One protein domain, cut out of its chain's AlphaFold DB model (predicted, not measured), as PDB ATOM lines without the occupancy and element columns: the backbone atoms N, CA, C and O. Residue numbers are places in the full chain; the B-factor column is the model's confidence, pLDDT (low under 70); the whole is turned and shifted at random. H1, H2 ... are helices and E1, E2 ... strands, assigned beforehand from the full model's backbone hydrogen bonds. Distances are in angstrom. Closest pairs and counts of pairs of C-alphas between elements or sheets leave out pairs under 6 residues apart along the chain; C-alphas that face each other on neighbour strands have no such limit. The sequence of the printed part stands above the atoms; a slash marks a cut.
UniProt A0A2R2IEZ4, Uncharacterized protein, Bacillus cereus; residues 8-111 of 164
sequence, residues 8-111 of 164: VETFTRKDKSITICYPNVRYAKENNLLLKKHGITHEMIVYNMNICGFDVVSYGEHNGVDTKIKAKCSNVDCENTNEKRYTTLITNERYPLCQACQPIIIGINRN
ATOM      1  N   VAL A   8     183.429 146.141 127.600       92.75
ATOM      2  CA  VAL A   8     183.874 146.646 128.898       92.75
ATOM      3  C   VAL A   8     184.241 148.112 128.735       92.75
ATOM      4  O   VAL A   8     185.092 148.455 127.918       92.75
ATOM      5  N   GLU A   9     183.597 148.978 129.507       90.56
ATOM      6  CA  GLU A   9     183.821 150.421 129.467       90.56
ATOM      7  C   GLU A   9     183.915 150.960 130.896       90.56
ATOM      8  O   GLU A   9     183.105 150.615 131.756       90.56
ATOM      9  N   THR A  10     184.918 151.800 131.160       90.62
ATOM     10  CA  THR A  10     185.101 152.437 132.469       90.62
ATOM     11  C   THR A  10     184.787 153.918 132.358       90.62
ATOM     12  O   THR A  10     185.441 154.653 131.623       90.62
ATOM     13  N   PHE A  11     183.795 154.363 133.120       86.62
ATOM     14  CA  PHE A  11     183.402 155.760 133.213       86.62
ATOM     15  C   PHE A  11     184.058 156.371 134.438       86.62
ATOM     16  O   PHE A  11     183.829 155.911 135.556       86.62
ATOM     17  N   THR A  12     184.842 157.426 134.242       83.75
ATOM     18  CA  THR A  12     185.565 158.103 135.322       83.75
ATOM     19  C   THR A  12     185.153 159.562 135.455       83.75
ATOM     20  O   THR A  12     185.026 160.288 134.471       83.75
ATOM     21  N   ARG A  13     185.019 160.005 136.702       80.06
ATOM     22  CA  ARG A  13     184.950 161.393 137.162       80.06
ATOM     23  C   ARG A  13     185.924 161.540 138.334       80.06
ATOM     24  O   ARG A  13     186.213 160.553 139.001       80.06
ATOM     25  N   LYS A  14     186.395 162.766 138.602       74.31
ATOM     26  CA  LYS A  14     187.388 163.109 139.646       74.31
ATOM     27  C   LYS A  14     187.241 162.346 140.978       74.31
ATOM     28  O   LYS A  14     188.249 162.067 141.608       74.31
ATOM     29  N   ASP A  15     186.017 162.037 141.398       79.19
ATOM     30  CA  ASP A  15     185.680 161.375 142.662       79.19
ATOM     31  C   ASP A  15     185.059 159.972 142.513       79.19
ATOM     32  O   ASP A  15     184.819 159.305 143.518       79.19
ATOM     33  N   LYS A  16     184.729 159.528 141.292       81.00
ATOM     34  CA  LYS A  16     183.942 158.306 141.053       81.00
ATOM     35  C   LYS A  16     184.341 157.616 139.760       81.00
ATOM     36  O   LYS A  16     184.326 158.233 138.700       81.00
ATOM     37  N   SER A  17     184.574 156.313 139.830       87.62
ATOM     38  CA  SER A  17     184.676 155.437 138.667       87.62
ATOM     39  C   SER A  17     183.592 154.370 138.716       87.62
ATOM     40  O   SER A  17     183.197 153.927 139.792       87.62
ATOM     41  N   ILE A  18     183.109 153.956 137.553       90.88
ATOM     42  CA  ILE A  18     182.217 152.808 137.418       90.88
ATOM     43  C   ILE A  18     182.607 152.041 136.160       90.88
ATOM     44  O   ILE A  18     182.688 152.615 135.073       90.88
ATOM     45  N   THR A  19     182.847 150.745 136.317       93.50
ATOM     46  CA  THR A  19     183.153 149.850 135.204       93.50
ATOM     47  C   THR A  19     181.902 149.077 134.849       93.50
ATOM     48  O   THR A  19     181.285 148.434 135.700       93.50
ATOM     49  N   ILE A  20     181.510 149.148 133.582       93.38
ATOM     50  CA  ILE A  20     180.363 148.412 133.079       93.38
ATOM     51  C   ILE A  20     180.793 147.348 132.074       93.38
ATOM     52  O   ILE A  20     181.615 147.597 131.198       93.38
ATOM     53  N   CYS A  21     180.203 146.165 132.198       93.00
ATOM     54  CA  CYS A  21     180.294 145.055 131.265       93.00
ATOM     55  C   CYS A  21     178.895 144.819 130.687       93.00
ATOM     56  O   CYS A  21     177.974 144.418 131.408       93.00
ATOM     57  N   TYR A  22     178.687 145.161 129.414       91.75
ATOM     58  CA  TYR A  22     177.343 145.235 128.843       91.75
ATOM     59  C   TYR A  22     177.196 144.551 127.474       91.75
ATOM     60  O   TYR A  22     178.180 144.367 126.753       91.75
ATOM     61  N   PRO A  23     175.953 144.177 127.100       91.75
ATOM     62  CA  PRO A  23     175.659 143.473 125.853       91.75
ATOM     63  C   PRO A  23     175.995 144.291 124.603       91.75
ATOM     64  O   PRO A  23     175.611 145.460 124.492       91.75
ATOM     65  N   ASN A  24     176.614 143.660 123.605       90.25
ATOM     66  CA  ASN A  24     177.010 144.322 122.360       90.25
ATOM     67  C   ASN A  24     175.905 144.255 121.291       90.25
ATOM     68  O   ASN A  24     176.003 143.589 120.257       90.25
ATOM     69  N   VAL A  25     174.814 144.971 121.561       89.12
ATOM     70  CA  VAL A  25     173.634 145.021 120.682       89.12
ATOM     71  C   VAL A  25     173.964 145.640 119.321       89.12
ATOM     72  O   VAL A  25     173.405 145.220 118.306       89.12
ATOM     73  N   ARG A  26     174.863 146.632 119.281       87.38
ATOM     74  CA  ARG A  26     175.256 147.303 118.035       87.38
ATOM     75  C   ARG A  26     175.910 146.321 117.070       87.38
ATOM     76  O   ARG A  26     175.447 146.204 115.940       87.38
ATOM     77  N   TYR A  27     176.893 145.556 117.541       89.19
ATOM     78  CA  TYR A  27     177.552 144.542 116.724       89.19
ATOM     79  C   TYR A  27     176.550 143.516 116.181       89.19
ATOM     80  O   TYR A  27     176.582 143.183 114.998       89.19
ATOM     81  N   ALA A  28     175.599 143.067 117.011       89.25
ATOM     82  CA  ALA A  28     174.550 142.143 116.579       89.25
ATOM     83  C   ALA A  28     173.689 142.708 115.435       89.25
ATOM     84  O   ALA A  28     173.296 141.976 114.525       89.25
ATOM     85  N   LYS A  29     173.384 144.012 115.476       87.31
ATOM     86  CA  LYS A  29     172.612 144.701 114.433       87.31
ATOM     87  C   LYS A  29     173.411 144.863 113.146       87.31
ATOM     88  O   LYS A  29     172.878 144.538 112.089       87.31
ATOM     89  N   GLU A  30     174.644 145.354 113.245       88.38
ATOM     90  CA  GLU A  30     175.529 145.619 112.102       88.38
ATOM     91  C   GLU A  30     175.875 144.333 111.340       88.38
ATOM     92  O   GLU A  30     175.954 144.345 110.116       88.38
ATOM     93  N   ASN A  31     175.961 143.203 112.051       89.31
ATOM     94  CA  ASN A  31     176.251 141.890 111.474       89.31
ATOM     95  C   ASN A  31     174.996 141.041 111.188       89.31
ATOM     96  O   ASN A  31     175.113 139.855 110.898       89.31
ATOM     97  N   ASN A  32     173.788 141.615 111.278       88.81
ATOM     98  CA  ASN A  32     172.515 140.921 111.018       88.81
ATOM     99  C   ASN A  32     172.317 139.603 111.798       88.81
ATOM    100  O   ASN A  32     171.669 138.680 111.315       88.81
ATOM    101  N   LEU A  33     172.822 139.532 113.031       89.69
ATOM    102  CA  LEU A  33     172.777 138.324 113.866       89.69
ATOM    103  C   LEU A  33     171.446 138.143 114.611       89.69
ATOM    104  O   LEU A  33     171.176 137.071 115.149       89.69
ATOM    105  N   LEU A  34     170.623 139.193 114.673       88.25
ATOM    106  CA  LEU A  34     169.340 139.181 115.375       88.25
ATOM    107  C   LEU A  34     168.237 138.557 114.518       88.25
ATOM    108  O   LEU A  34     168.057 138.937 113.359       88.25
ATOM    109  N   LEU A  35     167.423 137.693 115.125       87.12
ATOM    110  CA  LEU A  35     166.200 137.185 114.512       87.12
ATOM    111  C   LEU A  35     165.180 138.321 114.381       87.12
ATOM    112  O   LEU A  35     164.797 138.945 115.374       87.12
ATOM    113  N   LYS A  36     164.738 138.570 113.145       78.06
ATOM    114  CA  LYS A  36     163.756 139.598 112.773       78.06
ATOM    115  C   LYS A  36     162.666 138.927 111.926       78.06
ATOM    116  O   LYS A  36     162.909 138.587 110.774       78.06
ATOM    117  N   LYS A  37     161.477 138.704 112.493       72.25
ATOM    118  CA  LYS A  37     160.308 138.133 111.796       72.25
ATOM    119  C   LYS A  37     159.037 138.866 112.226       72.25
ATOM    120  O   LYS A  37     158.976 139.412 113.327       72.25
ATOM    121  N   HIS A  38     158.040 138.896 111.344       64.69
ATOM    122  CA  HIS A  38     156.713 139.421 111.649       64.69
ATOM    123  C   HIS A  38     156.001 138.494 112.650       64.69
ATOM    124  O   HIS A  38     155.848 137.305 112.372       64.69
ATOM    125  N   GLY A  39     155.586 139.041 113.799       66.12
ATOM    126  CA  GLY A  39     155.127 138.256 114.952       66.12
ATOM    127  C   GLY A  39     156.324 137.726 115.743       66.12
ATOM    128  O   GLY A  39     157.057 136.864 115.263       66.12
ATOM    129  N   ILE A  40     156.569 138.291 116.928       69.88
ATOM    130  CA  ILE A  40     157.722 137.919 117.749       69.88
ATOM    131  C   ILE A  40     157.347 136.774 118.684       69.88
ATOM    132  O   ILE A  40     156.338 136.844 119.376       69.88
ATOM    133  N   THR A  41     158.160 135.719 118.704       79.75
ATOM    134  CA  THR A  41     158.004 134.627 119.669       79.75
ATOM    135  C   THR A  41     158.907 134.855 120.873       79.75
ATOM    136  O   THR A  41     159.942 135.523 120.791       79.75
ATOM    137  N   HIS A  42     158.543 134.249 122.000       81.56
ATOM    138  CA  HIS A  42     159.400 134.206 123.181       81.56
ATOM    139  C   HIS A  42     160.805 133.664 122.852       81.56
ATOM    140  O   HIS A  42     161.807 134.236 123.272       81.56
ATOM    141  N   GLU A  43     160.892 132.629 122.015       86.19
ATOM    142  CA  GLU A  43     162.154 132.024 121.574       86.19
ATOM    143  C   GLU A  43     163.067 133.018 120.848       86.19
ATOM    144  O   GLU A  43     164.270 133.049 121.100       86.19
ATOM    145  N   MET A  44     162.507 133.882 119.993       86.50
ATOM    146  CA  MET A  44     163.286 134.918 119.306       86.50
ATOM    147  C   MET A  44     163.879 135.927 120.289       86.50
ATOM    148  O   MET A  44     165.014 136.369 120.121       86.50
ATOM    149  N   ILE A  45     163.117 136.296 121.319       86.38
ATOM    150  CA  ILE A  45     163.574 137.209 122.368       86.38
ATOM    151  C   ILE A  45     164.691 136.556 123.179       86.38
ATOM    152  O   ILE A  45     165.736 137.174 123.384       86.38
ATOM    153  N   VAL A  46     164.501 135.303 123.593       88.06
ATOM    154  CA  VAL A  46     165.511 134.520 124.313       88.06
ATOM    155  C   VAL A  46     166.794 134.414 123.490       88.06
ATOM    156  O   VAL A  46     167.878 134.684 124.008       88.06
ATOM    157  N   TYR A  47     166.677 134.094 122.201       90.31
ATOM    158  CA  TYR A  47     167.804 134.029 121.276       90.31
ATOM    159  C   TYR A  47     168.529 135.378 121.173       90.31
ATOM    160  O   TYR A  47     169.735 135.449 121.412       90.31
ATOM    161  N   ASN A  48     167.797 136.460 120.880       89.56
ATOM    162  CA  ASN A  48     168.365 137.795 120.679       89.56
ATOM    163  C   ASN A  48     169.055 138.325 121.947       89.56
ATOM    164  O   ASN A  48     170.117 138.942 121.861       89.56
ATOM    165  N   MET A  49     168.488 138.065 123.128       89.00
ATOM    166  CA  MET A  49     169.113 138.429 124.401       89.00
ATOM    167  C   MET A  49     170.390 137.625 124.655       89.00
ATOM    168  O   MET A  49     171.421 138.198 125.010       89.00
ATOM    169  N   ASN A  50     170.352 136.313 124.418       90.62
ATOM    170  CA  ASN A  50     171.505 135.445 124.632       90.62
ATOM    171  C   ASN A  50     172.674 135.779 123.706       90.62
ATOM    172  O   ASN A  50     173.804 135.875 124.182       90.62
ATOM    173  N   ILE A  51     172.419 135.977 122.409       92.56
ATOM    174  CA  ILE A  51     173.486 136.259 121.441       92.56
ATOM    175  C   ILE A  51     174.157 137.608 121.713       92.56
ATOM    176  O   ILE A  51     175.373 137.714 121.592       92.56
ATOM    177  N   CYS A  52     173.396 138.613 122.164       89.69
ATOM    178  CA  CYS A  52     173.944 139.915 122.549       89.69
ATOM    179  C   CYS A  52     174.750 139.873 123.857       89.69
ATOM    180  O   CYS A  52     175.476 140.826 124.135       89.69
ATOM    181  N   GLY A  53     174.599 138.820 124.667       90.50
ATOM    182  CA  GLY A  53     175.283 138.679 125.952       90.50
ATOM    183  C   GLY A  53     174.533 139.275 127.148       90.50
ATOM    184  O   GLY A  53     175.157 139.648 128.135       90.50
ATOM    185  N   PHE A  54     173.201 139.387 127.100       90.75
ATOM    186  CA  PHE A  54     172.436 139.765 128.294       90.75
ATOM    187  C   PHE A  54     172.513 138.661 129.354       90.75
ATOM    188  O   PHE A  54     172.260 137.492 129.062       90.75
ATOM    189  N   ASP A  55     172.792 139.049 130.597       91.75
ATOM    190  CA  ASP A  55     172.639 138.179 131.764       91.75
ATOM    191  C   ASP A  55     171.185 138.262 132.259       91.75
ATOM    192  O   ASP A  55     170.824 139.114 133.078       91.75
ATOM    193  N   VAL A  56     170.312 137.462 131.641       91.44
ATOM    194  CA  VAL A  56     168.872 137.464 131.924       91.44
ATOM    195  C   VAL A  56     168.572 136.602 133.145       91.44
ATOM    196  O   VAL A  56     168.885 135.418 133.178       91.44
ATOM    197  N   VAL A  57     167.890 137.197 134.123       92.81
ATOM    198  CA  VAL A  57     167.424 136.530 135.345       92.81
ATOM    199  C   VAL A  57     166.046 135.913 135.130       92.81
ATOM    200  O   VAL A  57     165.795 134.790 135.556       92.81
ATOM    201  N   SER A  58     165.135 136.644 134.486       91.50
ATOM    202  CA  SER A  58     163.810 136.124 134.161       91.50
ATOM    203  C   SER A  58     163.164 136.848 132.985       91.50
ATOM    204  O   SER A  58     163.439 138.019 132.699       91.50
ATOM    205  N   TYR A  59     162.258 136.133 132.328       88.88
ATOM    206  CA  TYR A  59     161.343 136.667 131.332       88.88
ATOM    207  C   TYR A  59     159.940 136.698 131.948       88.88
ATOM    208  O   TYR A  59     159.501 135.717 132.543       88.88
ATOM    209  N   GLY A  60     159.265 137.838 131.854       83.69
ATOM    210  CA  GLY A  60     157.871 137.998 132.255       83.69
ATOM    211  C   GLY A  60     156.901 137.587 131.148       83.69
ATOM    212  O   GLY A  60     157.301 137.041 130.120       83.69
ATOM    213  N   GLU A  61     155.621 137.891 131.361       79.12
ATOM    214  CA  GLU A  61     154.558 137.574 130.407       79.12
ATOM    215  C   GLU A  61     154.783 138.243 129.045       79.12
ATOM    216  O   GLU A  61     155.242 139.388 128.938       79.12
ATOM    217  N   HIS A  62     154.469 137.485 127.998       73.44
ATOM    218  CA  HIS A  62     154.557 137.916 126.616       73.44
ATOM    219  C   HIS A  62     153.200 138.478 126.174       73.44
ATOM    220  O   HIS A  62     152.256 137.717 125.973       73.44
ATOM    221  N   ASN A  63     153.102 139.798 125.983       73.44
ATOM    222  CA  ASN A  63     151.858 140.467 125.574       73.44
ATOM    223  C   ASN A  63     151.843 140.752 124.065       73.44
ATOM    224  O   ASN A  63     151.615 141.882 123.628       73.44
ATOM    225  N   GLY A  64     152.157 139.740 123.254       72.56
ATOM    226  CA  GLY A  64     152.171 139.807 121.788       72.56
ATOM    227  C   GLY A  64     153.315 140.634 121.190       72.56
ATOM    228  O   GLY A  64     154.110 140.117 120.410       72.56
ATOM    229  N   VAL A  65     153.418 141.923 121.529       71.56
ATOM    230  CA  VAL A  65     154.417 142.854 120.964       71.56
ATOM    231  C   VAL A  65     155.503 143.264 121.947       71.56
ATOM    232  O   VAL A  65     156.532 143.782 121.509       71.56
ATOM    233  N   ASP A  66     155.288 143.057 123.247       77.31
ATOM    234  CA  ASP A  66     156.264 143.350 124.290       77.31
ATOM    235  C   ASP A  66     156.501 142.153 125.219       77.31
ATOM    236  O   ASP A  66     155.702 141.222 125.344       77.31
ATOM    237  N   THR A  67     157.683 142.122 125.823       82.50
ATOM    238  CA  THR A  67     158.031 141.165 126.870       82.50
ATOM    239  C   THR A  67     158.856 141.881 127.917       82.50
ATOM    240  O   THR A  67     159.817 142.599 127.618       82.50
ATOM    241  N   LYS A  68     158.444 141.709 129.169       87.94
ATOM    242  CA  LYS A  68     159.155 142.241 130.326       87.94
ATOM    243  C   LYS A  68     160.355 141.348 130.607       87.94
ATOM    244  O   LYS A  68     160.206 140.136 130.682       87.94
ATOM    245  N   ILE A  69     161.541 141.921 130.747       88.88
ATOM    246  CA  ILE A  69     162.768 141.156 130.970       88.88
ATOM    247  C   ILE A  69     163.495 141.748 132.158       88.88
ATOM    248  O   ILE A  69     163.717 142.961 132.219       88.88
ATOM    249  N   LYS A  70     163.874 140.868 133.082       92.50
ATOM    250  CA  LYS A  70     164.720 141.177 134.225       92.50
ATOM    251  C   LYS A  70     166.124 140.660 133.939       92.50
ATOM    252  O   LYS A  70     166.305 139.467 133.718       92.50
ATOM    253  N   ALA A  71     167.113 141.543 133.950       92.75
ATOM    254  CA  ALA A  71     168.515 141.211 133.697       92.75
ATOM    255  C   ALA A  71     169.414 141.763 134.808       92.75
ATOM    256  O   ALA A  71     169.039 142.729 135.483       92.75
ATOM    257  N   LYS A  72     170.597 141.179 135.008       94.94
ATOM    258  CA  LYS A  72     171.579 141.721 135.955       94.94
ATOM    259  C   LYS A  72     172.044 143.115 135.540       94.94
ATOM    260  O   LYS A  72     171.950 143.511 134.376       94.94
ATOM    261  N   CYS A  73     172.480 143.892 136.524       94.31
ATOM    262  CA  CYS A  73     173.107 145.178 136.289       94.31
ATOM    263  C   CYS A  73     174.448 144.960 135.588       94.31
ATOM    264  O   CYS A  73     175.256 144.152 136.018       94.31
ATOM    265  N   SER A  74     174.723 145.743 134.553       94.25
ATOM    266  CA  SER A  74     176.009 145.724 133.858       94.25
ATOM    267  C   SER A  74     177.151 146.346 134.658       94.25
ATOM    268  O   SER A  74     178.254 146.396 134.145       94.25
ATOM    269  N   ASN A  75     176.923 146.850 135.872       94.38
ATOM    270  CA  ASN A  75     178.013 147.352 136.708       94.38
ATOM    271  C   ASN A  75     178.684 146.150 137.374       94.38
ATOM    272  O   ASN A  75     177.994 145.403 138.062       94.38
ATOM    273  N   VAL A  76     179.992 145.987 137.172       91.31
ATOM    274  CA  VAL A  76     180.750 144.816 137.648       91.31
ATOM    275  C   VAL A  76     180.707 144.653 139.169       91.31
ATOM    276  O   VAL A  76     180.759 143.531 139.653       91.31
ATOM    277  N   ASP A  77     180.522 145.753 139.903       91.50
ATOM    278  CA  ASP A  77     180.442 145.768 141.370       91.50
ATOM    279  C   ASP A  77     178.988 145.773 141.894       91.50
ATOM    280  O   ASP A  77     178.715 146.219 143.010       91.50
ATOM    281  N   CYS A  78     178.007 145.373 141.076       92.75
ATOM    282  CA  CYS A  78     176.586 145.472 141.415       92.75
ATOM    283  C   CYS A  78     175.804 144.203 141.074       92.75
ATOM    284  O   CYS A  78     175.573 143.891 139.911       92.75
ATOM    285  N   GLU A  79     175.244 143.570 142.102       92.50
ATOM    286  CA  GLU A  79     174.401 142.372 141.962       92.50
ATOM    287  C   GLU A  79     172.905 142.683 141.780       92.50
ATOM    288  O   GLU A  79     172.063 141.786 141.707       92.50
ATOM    289  N   ASN A  80     172.534 143.964 141.713       95.62
ATOM    290  CA  ASN A  80     171.142 144.335 141.484       95.62
ATOM    291  C   ASN A  80     170.697 143.969 140.067       95.62
ATOM    292  O   ASN A  80     171.487 143.745 139.153       95.62
ATOM    293  N   THR A  81     169.389 144.003 139.851       94.19
ATOM    294  CA  THR A  81     168.791 143.759 138.539       94.19
ATOM    295  C   THR A  81     168.154 145.014 137.970       94.19
ATOM    296  O   THR A  81     167.764 145.924 138.702       94.19
ATOM    297  N   ASN A  82     167.989 145.034 136.656       91.94
ATOM    298  CA  ASN A  82     167.164 145.995 135.950       91.94
ATOM    299  C   ASN A  82     166.002 145.274 135.276       91.94
ATOM    300  O   ASN A  82     166.110 144.103 134.917       91.94
ATOM    301  N   GLU A  83     164.898 145.988 135.105       90.44
ATOM    302  CA  GLU A  83     163.718 145.473 134.435       90.44
ATOM    303  C   GLU A  83     163.333 146.420 133.306       90.44
ATOM    304  O   GLU A  83     163.203 147.631 133.508       90.44
ATOM    305  N   LYS A  84     163.182 145.877 132.100       86.12
ATOM    306  CA  LYS A  84     162.813 146.645 130.913       86.12
ATOM    307  C   LYS A  84     161.813 145.868 130.075       86.12
ATOM    308  O   LYS A  84     161.864 144.643 129.991       86.12
ATOM    309  N   ARG A  85     160.909 146.603 129.433       84.50
ATOM    310  CA  ARG A  85     160.066 146.057 128.372       84.50
ATOM    311  C   ARG A  85     160.819 146.159 127.059       84.50
ATOM    312  O   ARG A  85     161.248 147.246 126.674       84.50
ATOM    313  N   TYR A  86     160.973 145.025 126.398       78.75
ATOM    314  CA  TYR A  86     161.523 144.951 125.056       78.75
ATOM    315  C   TYR A  86     160.393 144.627 124.095       78.75
ATOM    316  O   TYR A  86     159.557 143.776 124.388       78.75
ATOM    317  N   THR A  87     160.356 145.346 122.978       75.00
ATOM    318  CA  THR A  87     159.391 145.099 121.909       75.00
ATOM    319  C   THR A  87     160.011 144.189 120.844       75.00
ATOM    320  O   THR A  87     160.958 143.452 121.119       75.00
ATOM    321  N   THR A  88     159.518 144.257 119.608       60.56
ATOM    322  CA  THR A  88     160.010 143.508 118.443       60.56
ATOM    323  C   THR A  88     161.514 143.621 118.184       60.56
ATOM    324  O   THR A  88     162.085 142.746 117.538       60.56
ATOM    325  N   LEU A  89     162.172 144.678 118.665       63.38
ATOM    326  CA  LEU A  89     163.607 144.889 118.511       63.38
ATOM    327  C   LEU A  89     164.217 145.385 119.823       63.38
ATOM    328  O   LEU A  89     163.606 146.158 120.564       63.38
ATOM    329  N   ILE A  90     165.483 145.032 120.056       69.81
ATOM    330  CA  ILE A  90     166.322 145.724 121.040       69.81
ATOM    331  C   ILE A  90     166.656 147.104 120.454       69.81
ATOM    332  O   ILE A  90     167.692 147.327 119.824       69.81
ATOM    333  N   THR A  91     165.707 148.029 120.572       61.94
ATOM    334  CA  THR A  91     165.793 149.366 119.972       61.94
ATOM    335  C   THR A  91     166.806 150.234 120.701       61.94
ATOM    336  O   THR A  91     167.559 150.964 120.062       61.94
ATOM    337  N   ASN A  92     166.874 150.111 122.025       61.94
ATOM    338  CA  ASN A  92     167.693 150.968 122.865       61.94
ATOM    339  C   ASN A  92     169.002 150.261 123.248       61.94
ATOM    340  O   ASN A  92     168.995 149.331 124.049       61.94
ATOM    341  N   GLU A  93     170.128 150.758 122.735       71.00
ATOM    342  CA  GLU A  93     171.503 150.336 123.085       71.00
ATOM    343  C   GLU A  93     171.930 150.832 124.481       71.00
ATOM    344  O   GLU A  93     173.110 150.931 124.798       71.00
ATOM    345  N   ARG A  94     170.962 151.183 125.338       73.44
ATOM    346  CA  ARG A  94     171.230 151.653 126.696       73.44
ATOM    347  C   ARG A  94     171.662 150.498 127.579       73.44
ATOM    348  O   ARG A  94     170.949 149.494 127.671       73.44
ATOM    349  N   TYR A  95     172.721 150.740 128.340       85.62
ATOM    350  CA  TYR A  95     173.245 149.836 129.353       85.62
ATOM    351  C   TYR A  95     172.120 149.260 130.249       85.62
ATOM    352  O   TYR A  95     171.244 150.010 130.720       85.62
ATOM    353  N   PRO A  96     172.081 147.935 130.463       89.94
ATOM    354  CA  PRO A  96     171.224 147.292 131.457       89.94
ATOM    355  C   PRO A  96     171.681 147.669 132.875       89.94
ATOM    356  O   PRO A  96     172.430 146.953 133.520       89.94
ATOM    357  N   LEU A  97     171.278 148.840 133.366       92.44
ATOM    358  CA  LEU A  97     171.663 149.334 134.691       92.44
ATOM    359  C   LEU A  97     170.462 149.358 135.626       92.44
ATOM    360  O   LEU A  97     169.354 149.702 135.210       92.44
ATOM    361  N   CYS A  98     170.688 149.009 136.891       93.38
ATOM    362  CA  CYS A  98     169.687 149.166 137.938       93.38
ATOM    363  C   CYS A  98     169.446 150.656 138.247       93.38
ATOM    364  O   CYS A  98     170.227 151.532 137.857       93.38
ATOM    365  N   GLN A  99     168.383 150.943 139.000       91.25
ATOM    366  CA  GLN A  99     168.002 152.314 139.357       91.25
ATOM    367  C   GLN A  99     169.082 153.068 140.150       91.25
ATOM    368  O   GLN A  99     169.140 154.290 140.065       91.25
ATOM    369  N   ALA A 100     169.961 152.364 140.873       92.06
ATOM    370  CA  ALA A 100     171.060 152.977 141.619       92.06
ATOM    371  C   ALA A 100     172.274 153.319 140.732       92.06
ATOM    372  O   ALA A 100     172.896 154.364 140.910       92.06
ATOM    373  N   CYS A 101     172.606 152.472 139.750       92.06
ATOM    374  CA  CYS A 101     173.772 152.678 138.882       92.06
ATOM    375  C   CYS A 101     173.484 153.619 137.706       92.06
ATOM    376  O   CYS A 101     174.380 154.325 137.243       92.06
ATOM    377  N   GLN A 102     172.241 153.668 137.220       90.62
ATOM    378  CA  GLN A 102     171.874 154.509 136.079       90.62
ATOM    379  C   GLN A 102     172.159 156.015 136.309       90.62
ATOM    380  O   GLN A 102     172.739 156.640 135.416       90.62
ATOM    381  N   PRO A 103     171.842 156.619 137.476       89.31
ATOM    382  CA  PRO A 103     172.180 158.011 137.767       89.31
ATOM    383  C   PRO A 103     173.684 158.297 137.800       89.31
ATOM    384  O   PRO A 103     174.079 159.416 137.484       89.31
ATOM    385  N   ILE A 104     174.523 157.313 138.149       89.06
ATOM    386  CA  ILE A 104     175.984 157.477 138.203       89.06
ATOM    387  C   ILE A 104     176.522 157.734 136.796       89.06
ATOM    388  O   ILE A 104     177.158 158.759 136.568       89.06
ATOM    389  N   ILE A 105     176.185 156.867 135.835       86.75
ATOM    390  CA  ILE A 105     176.590 157.019 134.429       86.75
ATOM    391  C   ILE A 105     176.033 158.312 133.832       86.75
ATOM    392  O   ILE A 105     176.761 159.060 133.185       86.75
ATOM    393  N   ILE A 106     174.755 158.621 134.083       85.06
ATOM    394  CA  ILE A 106     174.152 159.881 133.626       85.06
ATOM    395  C   ILE A 106     174.903 161.079 134.218       85.06
ATOM    396  O   ILE A 106     175.156 162.052 133.511       85.06
ATOM    397  N   GLY A 107     175.266 161.016 135.497       83.69
ATOM    398  CA  GLY A 107     176.040 162.046 136.177       83.69
ATOM    399  C   GLY A 107     177.430 162.213 135.573       83.69
ATOM    400  O   GLY A 107     177.824 163.340 135.288       83.69
ATOM    401  N   ILE A 108     178.157 161.123 135.330       82.44
ATOM    402  CA  ILE A 108     179.483 161.172 134.699       82.44
ATOM    403  C   ILE A 108     179.370 161.762 133.290       82.44
ATOM    404  O   ILE A 108     180.028 162.755 133.003       82.44
ATOM    405  N   ASN A 109     178.450 161.264 132.460       77.50
ATOM    406  CA  ASN A 109     178.262 161.754 131.091       77.50
ATOM    407  C   ASN A 109     177.833 163.225 131.028       77.50
ATOM    408  O   ASN A 109     178.262 163.945 130.136       77.50
ATOM    409  N   ARG A 110     177.015 163.704 131.976       74.25
ATOM    410  CA  ARG A 110     176.667 165.135 132.074       74.25
ATOM    411  C   ARG A 110     177.864 166.012 132.440       74.25
ATOM    412  O   ARG A 110     177.884 167.178 132.063       74.25
ATOM    413  N   ASN A 111     178.811 165.479 133.209       70.94
ATOM    414  CA  ASN A 111     180.011 166.203 133.627       70.94
ATOM    415  C   ASN A 111     181.153 166.090 132.609       70.94
ATOM    416  O   ASN A 111     182.005 166.976 132.575       70.94
TER     417      ASN A 111
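What this domain is: This is residues 8 to 111 of the 164 residues of an uncharacterized protein of Bacillus cereus (UniProt A0A2R2IEZ4). An elongated model has two parts end to end: at one end a three-stranded antiparallel sheet, E3, E4 and E5, with helix H2 packed over one face, and at the other end a long two-stranded hairpin, E1 and E2, with helix H3 over one face of it. H1, a short helix, follows the hairpin and meets one end of H2, and the long stretch of residues 87 to 101 leads from the sheet back to H3. The printed part has 104 residues, with three named helices and five named strands in the order E1 E2 H1 H2 E3 E4 E5 H3, a mixed class of helices and strands. It is compact, with a radius of gyration of the C-alphas of 14.6 A, and spans 48 by 28 by 20 A.

How they stand to each other: E3, residues 56 to 62, E4, residues 67 to 72, and E5, residues 81 to 86, run in that order across a sheet that is twisted, its C-alphas up to 4.0 A off the best plane. They form a meander, each strand the antiparallel neighbour of the one before. E3 and E4 are a hairpin, with N 60 and O 68 within hydrogen-bond range at 2.7 A. E4 and E5 are another, with N 69 and O 84 at 2.8 A. H2, residues 42 to 52, is on this sheet at a height over the sheet of 9.5 A. It lies over E4, only just slantwise to the strands, at 32 degrees to E4 on the local plane. H1, residues 25 to 30, only just touches H2, with 3 pairs of C-alphas within 8 A, the closest being Val 25 and Cys 52 at 5.4 A; their lines are about perpendicular, at 90 degrees. E1, residues 8 to 13, and E2, residues 16 to 22, are an antiparallel hairpin, with N 11 and O 18 at 2.8 A. The closest C-alphas of E1 and H3, residues 102 to 111, are those of Arg 13 and Ile 108, 6.0 A apart. H2 and H3 are apart. In H1, H2 and H3 every O i to N i+4 pair is within hydrogen-bond range.

Where its parts are: E4 measures 16.3 A from first to last C-alpha, E5 15.4 A and E3 15.3 A. H2 measures 15.6 A, H3 14.5 A and H1 8.8 A. E2 measures 19.1 A and E1 16.9 A. C-alpha 8 begins E1 at (183.874, 146.646, 128.898), C-alpha 56 begins E3 at (168.872, 137.464, 131.924), and C-alpha 111 ends H3 at (180.011, 166.203, 133.627).

The domain as a whole: The two C-alphas farthest apart, Lys 14 and His 38, are 47.8 A apart. The printed part has no cut. The links H1 to H2 and E5 to H3 are long. The mean pLDDT of the printed part is 85.1, and residues 38 to 40 and 88 to 92 are under 70.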